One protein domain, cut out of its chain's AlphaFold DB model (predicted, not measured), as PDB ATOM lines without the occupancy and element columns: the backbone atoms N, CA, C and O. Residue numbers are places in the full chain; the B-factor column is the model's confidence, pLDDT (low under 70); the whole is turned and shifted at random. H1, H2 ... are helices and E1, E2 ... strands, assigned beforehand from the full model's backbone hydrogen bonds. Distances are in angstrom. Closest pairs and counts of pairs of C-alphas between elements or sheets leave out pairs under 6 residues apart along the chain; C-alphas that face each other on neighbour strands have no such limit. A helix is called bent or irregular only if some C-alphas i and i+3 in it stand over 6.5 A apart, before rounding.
ATOM      1  N   ALA A  81      97.940 266.112 210.717       88.75
ATOM      2  CA  ALA A  81      97.426 265.161 211.711       88.75
ATOM      3  C   ALA A  81      96.409 264.184 211.088       88.75
ATOM      4  O   ALA A  81      96.425 262.986 211.370       88.75
ATOM      5  N   ARG A  82      95.582 264.681 210.155       90.06
ATOM      6  CA  ARG A  82      94.646 263.875 209.359       90.06
ATOM      7  C   ARG A  82      95.362 262.869 208.453       90.06
ATOM      8  O   ARG A  82      94.949 261.712 208.407       90.06
ATOM      9  N   GLY A  83      96.414 263.295 207.755       90.12
ATOM     10  CA  GLY A  83      97.210 262.426 206.885       90.12
ATOM     11  C   GLY A  83      97.850 261.282 207.661       90.12
ATOM     12  O   GLY A  83      97.693 260.117 207.293       90.12
ATOM     13  N   MET A  84      98.477 261.601 208.795       91.31
ATOM     14  CA  MET A  84      99.054 260.593 209.681       91.31
ATOM     15  C   MET A  84      97.977 259.642 210.225       91.31
ATOM     16  O   MET A  84      98.142 258.429 210.143       91.31
ATOM     17  N   ALA A  85      96.823 260.147 210.675       93.50
ATOM     18  CA  ALA A  85      95.725 259.291 211.133       93.50
ATOM     19  C   ALA A  85      95.240 258.310 210.043       93.50
ATOM     20  O   ALA A  85      95.003 257.136 210.325       93.50
ATOM     21  N   ARG A  86      95.152 258.749 208.777       93.31
ATOM     22  CA  ARG A  86      94.800 257.878 207.636       93.31
ATOM     23  C   ARG A  86      95.851 256.805 207.361       93.31
ATOM     24  O   ARG A  86      95.488 255.679 207.007       93.31
ATOM     25  N   PHE A  87      97.132 257.128 207.523       93.81
ATOM     26  CA  PHE A  87      98.211 256.146 207.438       93.81
ATOM     27  C   PHE A  87      98.064 255.075 208.529       93.81
ATOM     28  O   PHE A  87      98.008 253.888 208.200       93.81
ATOM     29  N   LEU A  88      97.872 255.477 209.792       95.69
ATOM     30  CA  LEU A  88      97.698 254.558 210.929       95.69
ATOM     31  C   LEU A  88      96.470 253.645 210.752       95.69
ATOM     32  O   LEU A  88      96.565 252.430 210.917       95.69
ATOM     33  N   GLN A  89      95.338 254.196 210.299       96.62
ATOM     34  CA  GLN A  89      94.137 253.417 209.958       96.62
ATOM     35  C   GLN A  89      94.367 252.440 208.797       96.62
ATOM     36  O   GLN A  89      93.765 251.368 208.734       96.62
ATOM     37  N   THR A  90      95.208 252.796 207.827       97.06
ATOM     38  CA  THR A  90      95.553 251.894 206.719       97.06
ATOM     39  C   THR A  90      96.454 250.762 207.196       97.06
ATOM     40  O   THR A  90      96.191 249.611 206.856       97.06
ATOM     41  N   MET A  91      97.432 251.056 208.054       97.06
ATOM     42  CA  MET A  91      98.282 250.043 208.680       97.06
ATOM     43  C   MET A  91      97.472 249.073 209.548       97.06
ATOM     44  O   MET A  91      97.648 247.864 209.429       97.06
ATOM     45  N   GLU A  92      96.531 249.575 210.354       98.06
ATOM     46  CA  GLU A  92      95.598 248.726 211.103       98.06
ATOM     47  C   GLU A  92      94.798 247.812 210.165       98.06
ATOM     48  O   GLU A  92      94.727 246.604 210.383       98.06
ATOM     49  N   ARG A  93      94.183 248.361 209.110       98.25
ATOM     50  CA  ARG A  93      93.397 247.554 208.164       98.25
ATOM     51  C   ARG A  93      94.252 246.476 207.501       98.25
ATOM     52  O   ARG A  93      93.796 245.340 207.403       98.25
ATOM     53  N   ALA A  94      95.485 246.801 207.112       98.25
ATOM     54  CA  ALA A  94      96.428 245.835 206.555       98.25
ATOM     55  C   ALA A  94      96.796 244.737 207.570       98.25
ATOM     56  O   ALA A  94      96.825 243.563 207.212       98.25
ATOM     57  N   PHE A  95      96.982 245.075 208.850       98.06
ATOM     58  CA  PHE A  95      97.273 244.098 209.910       98.06
ATOM     59  C   PHE A  95      96.182 243.023 210.063       98.06
ATOM     60  O   PHE A  95      96.483 241.904 210.470       98.06
ATOM     61  N   HIS A  96      94.927 243.334 209.721       97.44
ATOM     62  CA  HIS A  96      93.787 242.411 209.854       97.44
ATOM     63  C   HIS A  96      93.278 241.828 208.530       97.44
ATOM     64  O   HIS A  96      92.422 240.947 208.552       97.44
ATOM     65  N   ASN A  97      93.761 242.312 207.384       97.31
ATOM     66  CA  ASN A  97      93.342 241.843 206.066       97.31
ATOM     67  C   ASN A  97      94.500 241.136 205.362       97.31
ATOM     68  O   ASN A  97      95.510 241.775 205.084       97.31
ATOM     69  N   LEU A  98      94.333 239.856 205.011       95.50
ATOM     70  CA  LEU A  98      95.363 239.058 204.328       95.50
ATOM     71  C   LEU A  98      95.748 239.612 202.951       95.50
ATOM     72  O   LEU A  98      96.878 239.415 202.503       95.50
ATOM     73  N   ASP A  99      94.839 240.342 202.304       95.00
ATOM     74  CA  ASP A  99      95.111 241.020 201.034       95.00
ATOM     75  C   ASP A  99      95.783 242.396 201.222       95.00
ATOM     76  O   ASP A  99      96.174 243.039 200.248       95.00
ATOM     77  N   GLY A 100      95.974 242.839 202.470       96.50
ATOM     78  CA  GLY A 100      96.524 244.145 202.828       96.50
ATOM     79  C   GLY A 100      95.493 245.277 202.795       96.50
ATOM     80  O   GLY A 100      94.279 245.063 202.747       96.50
ATOM     81  N   ALA A 101      95.977 246.516 202.858       96.94
ATOM     82  CA  ALA A 101      95.157 247.714 202.707       96.94
ATOM     83  C   ALA A 101      95.963 248.853 202.071       96.94
ATOM     84  O   ALA A 101      97.033 249.227 202.555       96.94
ATOM     85  N   GLY A 102      95.425 249.435 200.995       93.75
ATOM     86  CA  GLY A 102      96.153 250.431 200.207       93.75
ATOM     87  C   GLY A 102      97.493 249.860 199.716       93.75
ATOM     88  O   GLY A 102      97.516 248.725 199.242       93.75
ATOM     89  N   PRO A 103      98.611 250.593 199.853       94.00
ATOM     90  CA  PRO A 103      99.931 250.098 199.463       94.00
ATOM     91  C   PRO A 103     100.604 249.231 200.548       94.00
ATOM     92  O   PRO A 103     101.743 248.804 200.366       94.00
ATOM     93  N   ILE A 104      99.955 249.000 201.698       95.75
ATOM     94  CA  ILE A 104     100.536 248.261 202.826       95.75
ATOM     95  C   ILE A 104     100.061 246.809 202.767       95.75
ATOM     96  O   ILE A 104      98.872 246.519 202.903       95.75
ATOM     97  N   SER A 105     101.003 245.882 202.588       97.00
ATOM     98  CA  SER A 105     100.707 244.449 202.649       97.00
ATOM     99  C   SER A 105     100.421 243.992 204.085       97.00
ATOM    100  O   SER A 105     100.900 244.601 205.045       97.00
ATOM    101  N   HIS A 106      99.686 242.887 204.230       97.94
ATOM    102  CA  HIS A 106      99.455 242.249 205.526       97.94
ATOM    103  C   HIS A 106     100.762 241.955 206.270       97.94
ATOM    104  O   HIS A 106     100.955 242.382 207.405       97.94
ATOM    105  N   ASP A 107     101.692 241.294 205.581       97.00
ATOM    106  CA  ASP A 107     102.992 240.911 206.121       97.00
ATOM    107  C   ASP A 107     103.786 242.118 206.619       97.00
ATOM    108  O   ASP A 107     104.360 242.075 207.705       97.00
ATOM    109  N   THR A 108     103.792 243.208 205.846       96.12
ATOM    110  CA  THR A 108     104.457 244.455 206.237       96.12
ATOM    111  C   THR A 108     103.856 245.007 207.523       96.12
ATOM    112  O   THR A 108     104.598 245.314 208.450       96.12
ATOM    113  N   ALA A 109     102.526 245.098 207.618       97.62
ATOM    114  CA  ALA A 109     101.867 245.615 208.815       97.62
ATOM    115  C   ALA A 109     102.137 244.737 210.048       97.62
ATOM    116  O   ALA A 109     102.456 245.262 211.113       97.62
ATOM    117  N   VAL A 110     102.069 243.410 209.902       97.62
ATOM    118  CA  VAL A 110     102.362 242.460 210.987       97.62
ATOM    119  C   VAL A 110     103.809 242.580 211.465       97.62
ATOM    120  O   VAL A 110     104.048 242.628 212.668       97.62
ATOM    121  N   GLN A 111     104.773 242.684 210.548       95.75
ATOM    122  CA  GLN A 111     106.186 242.843 210.902       95.75
ATOM    123  C   GLN A 111     106.483 244.202 211.543       95.75
ATOM    124  O   GLN A 111     107.204 244.260 212.536       95.75
ATOM    125  N   MET A 112     105.919 245.294 211.016       95.38
ATOM    126  CA  MET A 112     106.096 246.627 211.602       95.38
ATOM    127  C   MET A 112     105.545 246.697 213.025       95.38
ATOM    128  O   MET A 112     106.181 247.288 213.892       95.38
ATOM    129  N   LEU A 113     104.411 246.041 213.278       96.56
ATOM    130  CA  LEU A 113     103.732 246.015 214.576       96.56
ATOM    131  C   LEU A 113     104.196 244.867 215.491       96.56
ATOM    132  O   LEU A 113     103.582 244.614 216.532       96.56
ATOM    133  N   HIS A 114     105.287 244.182 215.137       94.25
ATOM    134  CA  HIS A 114     105.934 243.206 216.005       94.25
ATOM    135  C   HIS A 114     106.967 243.888 216.907       94.25
ATOM    136  O   HIS A 114     108.111 244.116 216.519       94.25
ATOM    137  N   GLY A 115     106.545 244.224 218.126       91.94
ATOM    138  CA  GLY A 115     107.397 244.878 219.114       91.94
ATOM    139  C   GLY A 115     108.366 243.918 219.809       91.94
ATOM    140  O   GLY A 115     107.935 242.943 220.425       91.94
ATOM    141  N   THR A 116     109.653 244.254 219.812       89.56
ATOM    142  CA  THR A 116     110.707 243.579 220.587       89.56
ATOM    143  C   THR A 116     111.262 244.498 221.673       89.56
ATOM    144  O   THR A 116     111.200 245.721 221.551       89.56
ATOM    145  N   ASP A 117     111.781 243.922 222.757       89.12
ATOM    146  CA  ASP A 117     112.461 244.684 223.805       89.12
ATOM    147  C   ASP A 117     113.964 244.404 223.767       89.12
ATOM    148  O   ASP A 117     114.402 243.279 223.994       89.12
ATOM    149  N   ARG A 118     114.751 245.440 223.468       86.38
ATOM    150  CA  ARG A 118     116.220 245.427 223.580       86.38
ATOM    151  C   ARG A 118     116.698 246.601 224.439       86.38
ATOM    152  O   ARG A 118     117.620 247.307 224.053       86.38
ATOM    153  N   GLY A 119     115.999 246.855 225.549       86.81
ATOM    154  CA  GLY A 119     116.229 247.991 226.454       86.81
ATOM    155  C   GLY A 119     115.263 249.162 226.237       86.81
ATOM    156  O   GLY A 119     115.213 250.092 227.040       86.81
ATOM    157  N   CYS A 120     114.434 249.114 225.190       87.75
ATOM    158  CA  CYS A 120     113.486 250.183 224.884       87.75
ATOM    159  C   CYS A 120     112.329 250.263 225.894       87.75
ATOM    160  O   CYS A 120     111.814 251.355 226.128       87.75
ATOM    161  N   MET A 121     111.958 249.159 226.557       88.69
ATOM    162  CA  MET A 121     110.965 249.223 227.637       88.69
ATOM    163  C   MET A 121     111.470 250.056 228.822       88.69
ATOM    164  O   MET A 121     110.719 250.857 229.371       88.69
ATOM    165  N   GLU A 122     112.742 249.908 229.196       85.94
ATOM    166  CA  GLU A 122     113.362 250.722 230.250       85.94
ATOM    167  C   GLU A 122     113.495 252.185 229.807       85.94
ATOM    168  O   GLU A 122     113.129 253.093 230.552       85.94
ATOM    169  N   PHE A 123     113.923 252.399 228.561       84.44
ATOM    170  CA  PHE A 123     114.149 253.723 227.989       84.44
ATOM    171  C   PHE A 123     112.867 254.555 227.800       84.44
ATOM    172  O   PHE A 123     112.842 255.733 228.150       84.44
ATOM    173  N   MET A 124     111.797 253.969 227.250       87.19
ATOM    174  CA  MET A 124     110.586 254.707 226.850       87.19
ATOM    175  C   MET A 124     109.261 254.003 227.170       87.19
ATOM    176  O   MET A 124     108.207 254.486 226.776       87.19
ATOM    177  N   GLY A 125     109.265 252.853 227.849       89.25
ATOM    178  CA  GLY A 125     108.027 252.141 228.204       89.25
ATOM    179  C   GLY A 125     107.307 251.460 227.033       89.25
ATOM    180  O   GLY A 125     106.196 250.968 227.209       89.25
ATOM    181  N   CYS A 126     107.924 251.406 225.849       93.19
ATOM    182  CA  CYS A 126     107.365 250.774 224.653       93.19
ATOM    183  C   CYS A 126     108.344 249.757 224.050       93.19
ATOM    184  O   CYS A 126     109.560 249.853 224.223       93.19
ATOM    185  N   ARG A 127     107.815 248.798 223.289       93.56
ATOM    186  CA  ARG A 127     108.604 247.847 222.496       93.56
ATOM    187  C   ARG A 127     108.908 248.432 221.120       93.56
ATOM    188  O   ARG A 127     108.064 249.124 220.556       93.56
ATOM    189  N   MET A 128     110.076 248.143 220.555       91.25
ATOM    190  CA  MET A 128     110.440 248.622 219.220       91.25
ATOM    191  C   MET A 128     109.898 247.677 218.143       91.25
ATOM    192  O   MET A 128     110.196 246.482 218.148       91.25
ATOM    193  N   GLY A 129     109.094 248.209 217.230       91.06
ATOM    194  CA  GLY A 129     108.780 247.579 215.951       91.06
ATOM    195  C   GLY A 129     109.664 248.135 214.832       91.06
ATOM    196  O   GLY A 129     110.636 248.857 215.076       91.06
ATOM    197  N   LEU A 130     109.321 247.831 213.579       88.25
ATOM    198  CA  LEU A 130     110.028 248.385 212.418       88.25
ATOM    199  C   LEU A 130     109.449 249.763 212.068       88.25
ATOM    200  O   LEU A 130     108.482 249.868 211.319       88.25
ATOM    201  N   GLY A 131     110.033 250.819 212.640       84.12
ATOM    202  CA  GLY A 131     109.646 252.217 212.392       84.12
ATOM    203  C   GLY A 131     108.455 252.723 213.215       84.12
ATOM    204  O   GLY A 131     108.103 253.894 213.119       84.12
ATOM    205  N   VAL A 132     107.850 251.868 214.041       90.38
ATOM    206  CA  VAL A 132     106.770 252.210 214.978       90.38
ATOM    207  C   VAL A 132     107.057 251.559 216.329       90.38
ATOM    208  O   VAL A 132     107.629 250.470 216.377       90.38
ATOM    209  N   PHE A 133     106.672 252.195 217.432       94.38
ATOM    210  CA  PHE A 133     106.709 251.559 218.747       94.38
ATOM    211  C   PHE A 133     105.379 250.878 219.047       94.38
ATOM    212  O   PHE A 133     104.323 251.284 218.559       94.38
ATOM    213  N   VAL A 134     105.439 249.832 219.861       96.62
ATOM    214  CA  VAL A 134     104.288 249.021 220.248       96.62
ATOM    215  C   VAL A 134     104.151 249.047 221.761       96.62
ATOM    216  O   VAL A 134     105.083 248.687 222.485       96.62
ATOM    217  N   ALA A 135     102.976 249.438 222.239       96.62
ATOM    218  CA  ALA A 135     102.625 249.399 223.651       96.62
ATOM    219  C   ALA A 135     101.400 248.512 223.893       96.62
ATOM    220  O   ALA A 135     100.638 248.181 222.979       96.62
ATOM    221  N   GLU A 136     101.220 248.121 225.147       96.31
ATOM    222  CA  GLU A 136     100.059 247.372 225.617       96.31
ATOM    223  C   GLU A 136      99.289 248.258 226.584       96.31
ATOM    224  O   GLU A 136      99.914 248.874 227.436       96.31
ATOM    225  N   ALA A 137      97.966 248.306 226.447       97.44
ATOM    226  CA  ALA A 137      97.063 248.913 227.422       97.44
ATOM    227  C   ALA A 137      96.001 247.865 227.776       97.44
ATOM    228  O   ALA A 137      94.959 247.727 227.126       97.44
ATOM    229  N   GLY A 138      96.335 247.015 228.743       95.94
ATOM    230  CA  GLY A 138      95.626 245.773 229.022       95.94
ATOM    231  C   GLY A 138      95.541 244.910 227.760       95.94
ATOM    232  O   GLY A 138      96.545 244.578 227.138       95.94
ATOM    233  N   LYS A 139      94.319 244.579 227.329       95.31
ATOM    234  CA  LYS A 139      94.091 243.776 226.114       95.31
ATOM    235  C   LYS A 139      94.341 244.544 224.808       95.31
ATOM    236  O   LYS A 139      94.368 243.915 223.752       95.31
ATOM    237  N   ASN A 140      94.484 245.868 224.858       98.00
ATOM    238  CA  ASN A 140      94.757 246.677 223.675       98.00
ATOM    239  C   ASN A 140      96.226 246.573 223.258       98.00
ATOM    240  O   ASN A 140      97.128 246.409 224.086       98.00
ATOM    241  N   ARG A 141      96.465 246.695 221.954       97.56
ATOM    242  CA  ARG A 141      97.783 246.913 221.364       97.56
ATOM    243  C   ARG A 141      97.779 248.247 220.644       97.56
ATOM    244  O   ARG A 141      96.921 248.504 219.798       97.56
ATOM    245  N   LEU A 142      98.739 249.083 221.006       98.25
ATOM    246  CA  LEU A 142      98.845 250.455 220.543       98.25
ATOM    247  C   LEU A 142     100.076 250.584 219.652       98.25
ATOM    248  O   LEU A 142     101.152 250.127 220.033       98.25
ATOM    249  N   MET A 143      99.920 251.214 218.491       97.19
ATOM    250  CA  MET A 143     101.041 251.747 217.723       97.19
ATOM    251  C   MET A 143     101.280 253.184 218.174       97.19
ATOM    252  O   MET A 143     100.338 253.975 218.280       97.19
ATOM    253  N   ILE A 144     102.530 253.494 218.492       95.25
ATOM    254  CA  ILE A 144     102.932 254.763 219.085       95.25
ATOM    255  C   ILE A 144     104.208 255.231 218.410       95.25
ATOM    256  O   ILE A 144     105.110 254.441 218.135       95.25
ATOM    257  N   HIS A 145     104.313 256.529 218.178       92.12
ATOM    258  CA  HIS A 145     105.598 257.151 217.913       92.12
ATOM    259  C   HIS A 145     105.556 258.599 218.358       92.12
ATOM    260  O   HIS A 145     104.541 259.285 218.240       92.12
ATOM    261  N   GLN A 146     106.689 259.053 218.864       88.25
ATOM    262  CA  GLN A 146     106.928 260.429 219.263       88.25
ATOM    263  C   GLN A 146     107.829 261.107 218.232       88.25
ATOM    264  O   GLN A 146     108.730 260.478 217.685       88.25
ATOM    265  N   GLY A 147     107.586 262.379 217.949       83.25
ATOM    266  CA  GLY A 147     108.444 263.193 217.093       83.25
ATOM    267  C   GLY A 147     109.057 264.326 217.901       83.25
ATOM    268  O   GLY A 147     108.372 264.939 218.721       83.25
ATOM    269  N   ALA A 148     110.339 264.600 217.682       80.00
ATOM    270  CA  ALA A 148     111.037 265.686 218.352       80.00
ATOM    271  C   ALA A 148     112.095 266.288 217.431       80.00
ATOM    272  O   ALA A 148     113.053 265.610 217.076       80.00
ATOM    273  N   ASN A 149     111.909 267.560 217.085       75.00
ATOM    274  CA  ASN A 149     112.879 268.411 216.398       75.00
ATOM    275  C   ASN A 149     112.881 269.782 217.090       75.00
ATOM    276  O   ASN A 149     111.929 270.112 217.789       75.00
ATOM    277  N   GLU A 150     113.913 270.604 216.920       72.69
ATOM    278  CA  GLU A 150     113.896 271.967 217.476       72.69
ATOM    279  C   GLU A 150     112.647 272.736 217.021       72.69
ATOM    280  O   GLU A 150     112.324 272.766 215.832       72.69
ATOM    281  N   GLY A 151     111.921 273.310 217.979       75.56
ATOM    282  CA  GLY A 151     110.656 274.014 217.791       75.56
ATOM    283  C   GLY A 151     109.453 273.135 217.429       75.56
ATOM    284  O   GLY A 151     108.413 273.677 217.068       75.56
ATOM    285  N   TYR A 152     109.555 271.806 217.520       80.31
ATOM    286  CA  TYR A 152     108.458 270.893 217.193       80.31
ATOM    287  C   TYR A 152     108.422 269.640 218.078       80.31
ATOM    288  O   TYR A 152     109.429 268.946 218.273       80.31
ATOM    289  N   ARG A 153     107.229 269.270 218.550       87.44
ATOM    290  CA  ARG A 153     106.963 267.996 219.226       87.44
ATOM    291  C   ARG A 153     105.728 267.322 218.639       87.44
ATOM    292  O   ARG A 153     104.784 267.971 218.193       87.44
ATOM    293  N   ALA A 154     105.727 265.996 218.664       89.88
ATOM    294  CA  ALA A 154     104.621 265.194 218.172       89.88
ATOM    295  C   ALA A 154     104.442 263.911 218.970       89.88
ATOM    296  O   ALA A 154     105.398 263.366 219.526       89.88
ATOM    297  N   ILE A 155     103.221 263.394 218.941       93.94
ATOM    298  CA  ILE A 155     102.910 262.022 219.320       93.94
ATOM    299  C   ILE A 155     101.730 261.524 218.492       93.94
ATOM    300  O   ILE A 155     100.793 262.271 218.206       93.94
ATOM    301  N   TYR A 156     101.738 260.246 218.146       96.00
ATOM    302  CA  TYR A 156     100.508 259.540 217.827       96.00
ATOM    303  C   TYR A 156     100.338 258.325 218.724       96.00
ATOM    304  O   TYR A 156     101.316 257.708 219.151       96.00
ATOM    305  N   VAL A 157      99.081 257.970 218.970       97.88
ATOM    306  CA  VAL A 157      98.682 256.728 219.633       97.88
ATOM    307  C   VAL A 157      97.488 256.178 218.872       97.88
ATOM    308  O   VAL A 157      96.485 256.872 218.720       97.88
ATOM    309  N   HIS A 158      97.571 254.940 218.393       98.50
ATOM    310  CA  HIS A 158      96.470 254.298 217.672       98.50
ATOM    311  C   HIS A 158      96.312 252.839 218.088       98.50
ATOM    312  O   HIS A 158      97.261 252.058 218.044       98.50
ATOM    313  N   CYS A 159      95.109 252.458 218.507       98.62
ATOM    314  CA  CYS A 159      94.796 251.098 218.920       98.62
ATOM    315  C   CYS A 159      94.530 250.229 217.691       98.62
ATOM    316  O   CYS A 159      93.478 250.328 217.056       98.62
ATOM    317  N   TYR A 160      95.481 249.359 217.355       98.06
ATOM    318  CA  TYR A 160      95.387 248.517 216.163       98.06
ATOM    319  C   TYR A 160      94.810 247.132 216.446       98.06
ATOM    320  O   TYR A 160      94.371 246.448 215.526       98.06
ATOM    321  N   SER A 161      94.804 246.691 217.702       97.19
ATOM    322  CA  SER A 161      94.248 245.399 218.106       97.19
ATOM    323  C   SER A 161      93.747 245.453 219.544       97.19
ATOM    324  O   SER A 161      94.201 246.272 220.339       97.19
ATOM    325  N   GLY A 162      92.823 244.561 219.882       96.19
ATOM    326  CA  GLY A 162      92.126 244.559 221.160       96.19
ATOM    327  C   GLY A 162      90.770 245.256 221.082       96.19
ATOM    328  O   GLY A 162      90.292 245.607 220.000       96.19
ATOM    329  N   PRO A 163      90.091 245.394 222.222       97.31
ATOM    330  CA  PRO A 163      88.681 245.742 222.212       97.31
ATOM    331  C   PRO A 163      88.410 247.224 221.877       97.31
ATOM    332  O   PRO A 163      87.275 247.548 221.537       97.31
ATOM    333  N   ASP A 164      89.416 248.105 221.938       98.38
ATOM    334  CA  ASP A 164      89.334 249.525 221.542       98.38
ATOM    335  C   ASP A 164      89.900 249.807 220.142       98.38
ATOM    336  O   ASP A 164      90.244 250.942 219.811       98.38
ATOM    337  N   ARG A 165      90.041 248.764 219.319       98.00
ATOM    338  CA  ARG A 165      90.547 248.853 217.947       98.00
ATOM    339  C   ARG A 165      89.876 249.984 217.149       98.00
ATOM    340  O   ARG A 165      88.658 250.144 217.187       98.00
ATOM    341  N   GLY A 166      90.684 250.730 216.397       97.56
ATOM    342  CA  GLY A 166      90.248 251.838 215.543       97.56
ATOM    343  C   GLY A 166      90.263 253.204 216.227       97.56
ATOM    344  O   GLY A 166      90.201 254.227 215.543       97.56
ATOM    345  N   LYS A 167      90.379 253.247 217.559       98.25
ATOM    346  CA  LYS A 167      90.495 254.492 218.322       98.25
ATOM    347  C   LYS A 167      91.950 254.964 218.372       98.25
ATOM    348  O   LYS A 167      92.862 254.168 218.598       98.25
ATOM    349  N   GLY A 168      92.169 256.266 218.224       97.69
ATOM    350  CA  GLY A 168      93.501 256.856 218.261       97.69
ATOM    351  C   GLY A 168      93.497 258.356 218.004       97.69
ATOM    352  O   GLY A 168      92.454 258.945 217.719       97.69
ATOM    353  N   PHE A 169      94.670 258.970 218.103       97.88
ATOM    354  CA  PHE A 169      94.883 260.389 217.845       97.88
ATOM    355  C   PHE A 169      96.306 260.669 217.357       97.88
ATOM    356  O   PHE A 169      97.227 259.871 217.537       97.88
ATOM    357  N   VAL A 170      96.468 261.851 216.766       96.25
ATOM    358  CA  VAL A 170      97.745 262.433 216.355       96.25
ATOM    359  C   VAL A 170      97.779 263.863 216.880       96.25
ATOM    360  O   VAL A 170      96.845 264.623 216.631       96.25
ATOM    361  N   ILE A 171      98.836 264.223 217.600       94.44
ATOM    362  CA  ILE A 171      99.051 265.567 218.139       94.44
ATOM    363  C   ILE A 171     100.377 266.082 217.599       94.44
ATOM    364  O   ILE A 171     101.404 265.415 217.730       94.44
ATOM    365  N   PHE A 172     100.342 267.287 217.042       90.38
ATOM    366  CA  PHE A 172     101.511 268.070 216.664       90.38
ATOM    367  C   PHE A 172     101.467 269.386 217.433       90.38
ATOM    368  O   PHE A 172     100.405 270.001 217.521       90.38
ATOM    369  N   ALA A 173     102.600 269.804 217.986       88.56
ATOM    370  CA  ALA A 173     102.734 271.077 218.675       88.56
ATOM    371  C   ALA A 173     104.031 271.769 218.257       88.56
ATOM    372  O   ALA A 173     105.093 271.147 218.191       88.56
ATOM    373  N   GLU A 174     103.934 273.068 218.004       84.56
ATOM    374  CA  GLU A 174     105.096 273.938 217.881       84.56
ATOM    375  C   GLU A 174     105.619 274.260 219.283       84.56
ATOM    376  O   GLU A 174     104.859 274.632 220.178       84.56
ATOM    377  N   GLY A 175     106.919 274.080 219.483       80.50
ATOM    378  CA  GLY A 175     107.588 274.316 220.756       80.50
ATOM    379  C   GLY A 175     108.663 273.283 221.077       80.50
ATOM    380  O   GLY A 175     108.725 272.200 220.492       80.50
ATOM    381  N   ASP A 176     109.528 273.646 222.021       84.62
ATOM    382  CA  ASP A 176     110.628 272.803 222.480       84.62
ATOM    383  C   ASP A 176     110.216 271.931 223.671       84.62
ATOM    384  O   ASP A 176     109.346 271.068 223.560       84.62
ATOM    385  N   ASN A 177     110.862 272.101 224.822       85.12
ATOM    386  CA  ASN A 177     110.676 271.210 225.962       85.12
ATOM    387  C   ASN A 177     109.307 271.399 226.624       85.12
ATOM    388  O   ASN A 177     108.678 270.411 226.988       85.12
ATOM    389  N   GLU A 178     108.798 272.632 226.679       86.25
ATOM    390  CA  GLU A 178     107.479 272.949 227.250       86.25
ATOM    391  C   GLU A 178     106.307 272.382 226.428       86.25
ATOM    392  O   GLU A 178     105.201 272.224 226.943       86.25
ATOM    393  N   ALA A 179     106.534 271.991 225.168       89.94
ATOM    394  CA  ALA A 179     105.515 271.299 224.381       89.94
ATOM    395  C   ALA A 179     105.294 269.845 224.848       89.94
ATOM    396  O   ALA A 179     104.241 269.273 224.574       89.94
ATOM    397  N   VAL A 180     106.242 269.245 225.582       91.62
ATOM    398  CA  VAL A 180     106.115 267.881 226.127       91.62
ATOM    399  C   VAL A 180     104.996 267.773 227.175       91.62
ATOM    400  O   VAL A 180     104.104 266.946 226.969       91.62
ATOM    401  N   PRO A 181     104.971 268.572 228.266       92.38
ATOM    402  CA  PRO A 181     103.874 268.514 229.234       92.38
ATOM    403  C   PRO A 181     102.526 268.895 228.607       92.38
ATOM    404  O   PRO A 181     101.530 268.240 228.905       92.38
ATOM    405  N   PHE A 182     102.496 269.858 227.678       93.25
ATOM    406  CA  PHE A 182     101.278 270.209 226.941       93.25
ATOM    407  C   PHE A 182     100.723 269.026 226.133       93.25
ATOM    408  O   PHE A 182      99.556 268.659 226.280       93.25
ATOM    409  N   ILE A 183     101.558 268.384 225.303       95.44
ATOM    410  CA  ILE A 183     101.146 267.204 224.532       95.44
ATOM    411  C   ILE A 183     100.689 266.084 225.465       95.44
ATOM    412  O   ILE A 183      99.701 265.415 225.162       95.44
ATOM    413  N   ALA A 184     101.383 265.873 226.585       96.38
ATOM    414  CA  ALA A 184     101.013 264.847 227.545       96.38
ATOM    415  C   ALA A 184      99.632 265.105 228.154       96.38
ATOM    416  O   ALA A 184      98.801 264.201 228.149       96.38
ATOM    417  N   GLU A 185      99.344 266.327 228.598       96.56
ATOM    418  CA  GLU A 185      98.033 266.696 229.135       96.56
ATOM    419  C   GLU A 185      96.917 266.479 228.099       96.56
ATOM    420  O   GLU A 185      95.921 265.802 228.379       96.56
ATOM    421  N   VAL A 186      97.114 266.950 226.862       97.44
ATOM    422  CA  VAL A 186      96.158 266.736 225.762       97.44
ATOM    423  C   VAL A 186      95.964 265.242 225.483       97.44
ATOM    424  O   VAL A 186      94.828 264.780 225.364       97.44
ATOM    425  N   ALA A 187      97.046 264.461 225.420       98.06
ATOM    426  CA  ALA A 187      96.987 263.019 225.204       98.06
ATOM    427  C   ALA A 187      96.213 262.306 226.321       98.06
ATOM    428  O   ALA A 187      95.367 261.463 226.030       98.06
ATOM    429  N   GLN A 188      96.432 262.667 227.590       98.19
ATOM    430  CA  GLN A 188      95.686 262.116 228.724       98.19
ATOM    431  C   GLN A 188      94.182 262.408 228.610       98.19
ATOM    432  O   GLN A 188      93.359 261.516 228.837       98.19
ATOM    433  N   HIS A 189      93.801 263.631 228.225       98.25
ATOM    434  CA  HIS A 189      92.399 263.982 227.985       98.25
ATOM    435  C   HIS A 189      91.791 263.199 226.821       98.25
ATOM    436  O   HIS A 189      90.684 262.679 226.960       98.25
ATOM    437  N   LEU A 190      92.511 263.056 225.705       98.31
ATOM    438  CA  LEU A 190      92.047 262.284 224.551       98.31
ATOM    439  C   LEU A 190      91.913 260.793 224.870       98.31
ATOM    440  O   LEU A 190      90.916 260.189 224.493       98.31
ATOM    441  N   LEU A 191      92.858 260.197 225.601       98.38
ATOM    442  CA  LEU A 191      92.789 258.792 226.025       98.38
ATOM    443  C   LEU A 191      91.555 258.520 226.898       98.38
ATOM    444  O   LEU A 191      90.888 257.501 226.707       98.38
ATOM    445  N   ARG A 192      91.218 259.451 227.804       97.81
ATOM    446  CA  ARG A 192      89.987 259.393 228.611       97.81
ATOM    447  C   ARG A 192      88.736 259.589 227.753       97.81
ATOM    448  O   ARG A 192      87.805 258.805 227.872       97.81
ATOM    449  N   ALA A 193      88.722 260.591 226.872       98.25
ATOM    450  CA  ALA A 193      87.578 260.899 226.009       98.25
ATOM    451  C   ALA A 193      87.283 259.792 224.981       98.25
ATOM    452  O   ALA A 193      86.131 259.561 224.632       98.25
ATOM    453  N   LEU A 194      88.318 259.092 224.512       97.94
ATOM    454  CA  LEU A 194      88.198 257.911 223.659       97.94
ATOM    455  C   LEU A 194      87.852 256.642 224.452       97.94
ATOM    456  O   LEU A 194      87.605 255.600 223.843       97.94
ATOM    457  N   GLU A 195      87.845 256.699 225.784       97.69
ATOM    458  CA  GLU A 195      87.594 255.556 226.665       97.69
ATOM    459  C   GLU A 195      88.515 254.367 226.338       97.69
ATOM    460  O   GLU A 195      88.065 253.230 226.172       97.69
ATOM    461  N   ILE A 196      89.817 254.628 226.160       97.94
ATOM    462  CA  ILE A 196      90.795 253.556 225.938       97.94
ATOM    463  C   ILE A 196      90.967 252.767 227.239       97.94
ATOM    464  O   ILE A 196      91.366 253.314 228.267       97.94
ATOM    465  N   ARG A 197      90.676 251.463 227.203       97.94
ATOM    466  CA  ARG A 197      90.817 250.560 228.354       97.94
ATOM    467  C   ARG A 197      92.269 250.167 228.604       97.94
ATOM    468  O   ARG A 197      93.099 250.199 227.697       97.94
ATOM    469  N   GLY A 198      92.525 249.701 229.828       97.31
ATOM    470  CA  GLY A 198      93.842 249.237 230.272       97.31
ATOM    471  C   GLY A 198      94.808 250.384 230.552       97.31
ATOM    472  O   GLY A 198      95.994 250.286 230.246       97.31
ATOM    473  N   ILE A 199      94.272 251.484 231.079       97.44
ATOM    474  CA  ILE A 199      95.003 252.689 231.460       97.44
ATOM    475  C   ILE A 199      94.693 252.972 232.932       97.44
ATOM    476  O   ILE A 199      93.526 253.031 233.325       97.44
ATOM    477  N   ARG A 200      95.742 253.125 233.739       96.31
ATOM    478  CA  ARG A 200      95.685 253.528 235.150       96.31
ATOM    479  C   ARG A 200      95.665 255.048 235.278       96.31
ATOM    480  O   ARG A 200      95.641 255.783 234.297       96.31
ATOM    481  N   GLU A 201      95.681 255.531 236.510       95.75
ATOM    482  CA  GLU A 201      95.870 256.952 236.776       95.75
ATOM    483  C   GLU A 201      97.203 257.455 236.192       95.75
ATOM    484  O   GLU A 201      98.242 256.804 236.327       95.75
ATOM    485  N   PHE A 202      97.156 258.605 235.517       96.56
ATOM    486  CA  PHE A 202      98.334 259.236 234.933       96.56
ATOM    487  C   PHE A 202      99.134 260.005 235.985       96.56
ATOM    488  O   PHE A 202      98.580 260.544 236.940       96.56
ATOM    489  N   SER A 203     100.444 260.120 235.765       93.00
ATOM    490  CA  SER A 203     101.260 261.082 236.500       93.00
ATOM    491  C   SER A 203     101.101 262.484 235.908       93.00
ATOM    492  O   SER A 203     100.957 262.650 234.696       93.00
ATOM    493  N   HIS A 204     101.187 263.494 236.772       89.25
ATOM    494  CA  HIS A 204     101.199 264.913 236.402       89.25
ATOM    495  C   HIS A 204     102.512 265.610 236.785       89.25
ATOM    496  O   HIS A 204     102.675 266.804 236.557       89.25
ATOM    497  N   ASP A 205     103.448 264.872 237.380       84.44
ATOM    498  CA  ASP A 205     104.716 265.413 237.847       84.44
ATOM    499  C   ASP A 205     105.833 265.064 236.863       84.44
ATOM    500  O   ASP A 205     106.186 263.896 236.695       84.44
ATOM    501  N   PHE A 206     106.443 266.071 236.247       81.25
ATOM    502  CA  PHE A 206     107.675 265.917 235.480       81.25
ATOM    503  C   PHE A 206     108.484 267.218 235.533       81.25
ATOM    504  O   PHE A 206     108.217 268.155 234.785       81.25
ATOM    505  N   SER A 207     109.482 267.287 236.418       68.88
ATOM    506  CA  SER A 207     110.456 268.383 236.427       68.88
ATOM    507  C   SER A 207     111.656 268.019 235.546       68.88
ATOM    508  O   SER A 207     112.478 267.174 235.888       68.88
ATOM    509  N   GLY A 208     111.772 268.658 234.378       61.00
ATOM    510  CA  GLY A 208     112.851 268.401 233.410       61.00
ATOM    511  C   GLY A 208     114.242 268.903 233.829       61.00
ATOM    512  O   GLY A 208     115.188 268.789 233.060       61.00
ATOM    513  N   VAL A 209     114.386 269.462 235.036       55.34
ATOM    514  CA  VAL A 209     115.555 270.255 235.473       55.34
ATOM    515  C   VAL A 209     116.836 269.411 235.641       55.34
ATOM    516  O   VAL A 209     117.928 269.963 235.737       55.34
ATOM    517  N   SER A 210     116.739 268.077 235.626       66.44
ATOM    518  CA  SER A 210     117.879 267.154 235.774       66.44
ATOM    519  C   SER A 210     118.019 266.111 234.656       66.44
ATOM    520  O   SER A 210     118.830 265.192 234.778       66.44
ATOM    521  N   VAL A 211     117.247 266.228 233.571       74.44
ATOM    522  CA  VAL A 211     117.213 265.237 232.483       74.44
ATOM    523  C   VAL A 211     118.026 265.740 231.280       74.44
ATOM    524  O   VAL A 211     117.812 266.876 230.861       74.44
ATOM    525  N   PRO A 212     118.935 264.934 230.689       77.69
ATOM    526  CA  PRO A 212     119.633 265.308 229.457       77.69
ATOM    527  C   PRO A 212     118.650 265.666 228.336       77.69
ATOM    528  O   PRO A 212     117.617 265.009 228.190       77.69
ATOM    529  N   GLN A 213     118.971 266.684 227.534       74.88
ATOM    530  CA  GLN A 213     118.076 267.255 226.518       74.88
ATOM    531  C   GLN A 213     117.486 266.188 225.576       74.88
ATOM    532  O   GLN A 213     116.294 266.201 225.271       74.88
ATOM    533  N   GLU A 214     118.301 265.222 225.165       74.31
ATOM    534  CA  GLU A 214     117.943 264.110 224.285       74.31
ATOM    535  C   GLU A 214     116.993 263.076 224.923       74.31
ATOM    536  O   GLU A 214     116.356 262.286 224.220       74.31
ATOM    537  N   GLN A 215     116.854 263.083 226.252       81.69
ATOM    538  CA  GLN A 215     115.994 262.161 226.997       81.69
ATOM    539  C   GLN A 215     114.670 262.787 227.441       81.69
ATOM    540  O   GLN A 215     113.750 262.042 227.775       81.69
ATOM    541  N   ILE A 216     114.536 264.119 227.408       85.12
ATOM    542  CA  ILE A 216     113.354 264.840 227.914       85.12
ATOM    543  C   ILE A 216     112.057 264.307 227.300       85.12
ATOM    544  O   ILE A 216     111.107 264.033 228.027       85.12
ATOM    545  N   VAL A 217     112.015 264.116 225.979       86.69
ATOM    546  CA  VAL A 217     110.800 263.652 225.283       86.69
ATOM    547  C   VAL A 217     110.461 262.210 225.664       86.69
ATOM    548  O   VAL A 217     109.325 261.925 226.034       86.69
ATOM    549  N   ASN A 218     111.461 261.323 225.641       87.44
ATOM    550  CA  ASN A 218     111.299 259.908 225.981       87.44
ATOM    551  C   ASN A 218     110.817 259.729 227.425       87.44
ATOM    552  O   ASN A 218     109.806 259.075 227.666       87.44
ATOM    553  N   LEU A 219     111.518 260.339 228.384       88.38
ATOM    554  CA  LEU A 219     111.192 260.226 229.803       88.38
ATOM    555  C   LEU A 219     109.909 260.978 230.160       88.38
ATOM    556  O   LEU A 219     109.148 260.499 230.999       88.38
ATOM    557  N   GLY A 220     109.645 262.110 229.503       91.69
ATOM    558  CA  GLY A 220     108.424 262.889 229.674       91.69
ATOM    559  C   GLY A 220     107.191 262.087 229.279       91.69
ATOM    560  O   GLY A 220     106.328 261.839 230.118       91.69
ATOM    561  N   TYR A 221     107.122 261.602 228.035       94.25
ATOM    562  CA  TYR A 221     105.978 260.796 227.591       94.25
ATOM    563  C   TYR A 221     105.904 259.442 228.289       94.25
ATOM    564  O   TYR A 221     104.802 258.995 228.610       94.25
ATOM    565  N   LYS A 222     107.042 258.818 228.617       93.38
ATOM    566  CA  LYS A 222     107.053 257.610 229.445       93.38
ATOM    567  C   LYS A 222     106.372 257.856 230.794       93.38
ATOM    568  O   LYS A 222     105.398 257.177 231.098       93.38
ATOM    569  N   LYS A 223     106.826 258.846 231.569       93.38
ATOM    570  CA  LYS A 223     106.309 259.113 232.924       93.38
ATOM    571  C   LYS A 223     104.866 259.627 232.911       93.38
ATOM    572  O   LYS A 223     104.068 259.236 233.760       93.38
ATOM    573  N   LEU A 224     104.536 260.515 231.973       95.56
ATOM    574  CA  LEU A 224     103.244 261.207 231.942       95.56
ATOM    575  C   LEU A 224     102.155 260.434 231.184       95.56
ATOM    576  O   LEU A 224     100.976 260.686 231.417       95.56
ATOM    577  N   ILE A 225     102.508 259.519 230.274       96.62
ATOM    578  CA  ILE A 225     101.541 258.807 229.421       96.62
ATOM    579  C   ILE A 225     101.733 257.290 229.515       96.62
ATOM    580  O   ILE A 225     100.809 256.582 229.910       96.62
ATOM    581  N   PHE A 226     102.907 256.775 229.141       96.19
ATOM    582  CA  PHE A 226     103.073 255.345 228.853       96.19
ATOM    583  C   PHE A 226     103.128 254.462 230.105       96.19
ATOM    584  O   PHE A 226     102.620 253.347 230.071       96.19
ATOM    585  N   ASP A 227     103.665 254.959 231.222       94.94
ATOM    586  CA  ASP A 227     103.716 254.229 232.499       94.94
ATOM    587  C   ASP A 227     102.312 253.967 233.084       94.94
ATOM    588  O   ASP A 227     102.143 253.081 233.926       94.94
ATOM    589  N   ALA A 228     101.290 254.697 232.621       96.50
ATOM    590  CA  ALA A 228      99.899 254.430 232.970       96.50
ATOM    591  C   ALA A 228      99.304 253.249 232.183       96.50
ATOM    592  O   ALA A 228      98.255 252.732 232.571       96.50
ATOM    593  N   PHE A 229      99.929 252.809 231.089       97.44
ATOM    594  CA  PHE A 229      99.416 251.702 230.289       97.44
ATOM    595  C   PHE A 229      99.685 250.357 230.962       97.44
ATOM    596  O   PHE A 229     100.801 250.028 231.365       97.44
TER     597      PHE A 229
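Overview. This is residues 81 to 229 of the 555 residues of the protein "Serine hydrolase" of Bdellovibrionales bacterium (UniProt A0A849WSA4). A twisted sheet of four strands forms the middle layer, with H4 and H5 side by side over one face and H1 over the other; H2 packs on the last residues of H1, and H3 packs on H5. The long stretch of residues 194 to 212, with no named element, links H4 back to H5. The printed part has 149 residues, with named elements in the order H1 H2 H3 E1 E2 E3 E4 H4 H5: five helices and four strands, class mixed. The sheet's order is E1 - E2 - E3 - E4, all antiparallel. The whole is compact, with a radius of gyration of the C-alphas of 15.0 A, but elongated, spanning 49 by 31 by 30 A.

Arrangement. Start at the sheet: E1, residues 133 to 137, E2, 140 to 149, E3, 152 to 161, and E4, 168 to 174, make a meander, each strand the antiparallel neighbour of the one before. Look for N 135 and O 142 at 2.9 A between E1 and E2, N 147 and O 154 at 2.9 A between E2 and E3, and N 155 and O 171 at 3.0 A between E3 and E4. H4, residues 179 to 193, is over E3 and E4 at a height over the sheet of 9.1 A. On the same face, H5, residues 213 to 224, is over E2, with a height of 10.1 A. H4 touches H5 with residues 180 to 184 alone, at a shallow tilt of 22 degrees, the same way; their closest C-alphas, of Ala 184 and Leu 224, are 6.1 A apart. On the opposite face, H1, residues 81 to 96, is over E3 and E4 at a height of 8.7 A. H1 touches H2, residues 106 to 112, with residues 91 to 96 alone, at a steep tilt of 63 degrees; the closest C-alphas, of Ala 94 and His 106, are 4.8 A apart. H3, residues 120 to 124, touches residues 218 to 222 of H5, the closest C-alphas being those of Met 124 and Lys 222, 5.3 A apart. Every O i to N i+4 pair is within hydrogen-bond range in H1, H2, H3 and H4, and 6 of 8 are in H5, which is irregular: C-alphas 214 and 217 are 7.2 A apart.

Along the chain. Find C-alpha 140 at (94.757, 246.677, 223.675); from there E2 runs 29.2 A to Asn 149, and E3 is also 29.2 A long. H1 begins at C-alpha 81, (97.426, 265.161, 211.711), and runs 23.1 A. E4 is 20.6 A long, H4 20.8 A and H5 16.9 A, ending at C-alpha 224, (103.244, 261.207, 231.942).

Size, cuts and confidence. The C-alphas farthest apart, of Asp 99 and Val 209, are 49.6 A apart. The printed part has no cut, and the link from H4 to H5 is long, 19 residues. Look along it for residues 207 to 210, whose pLDDT is under 70.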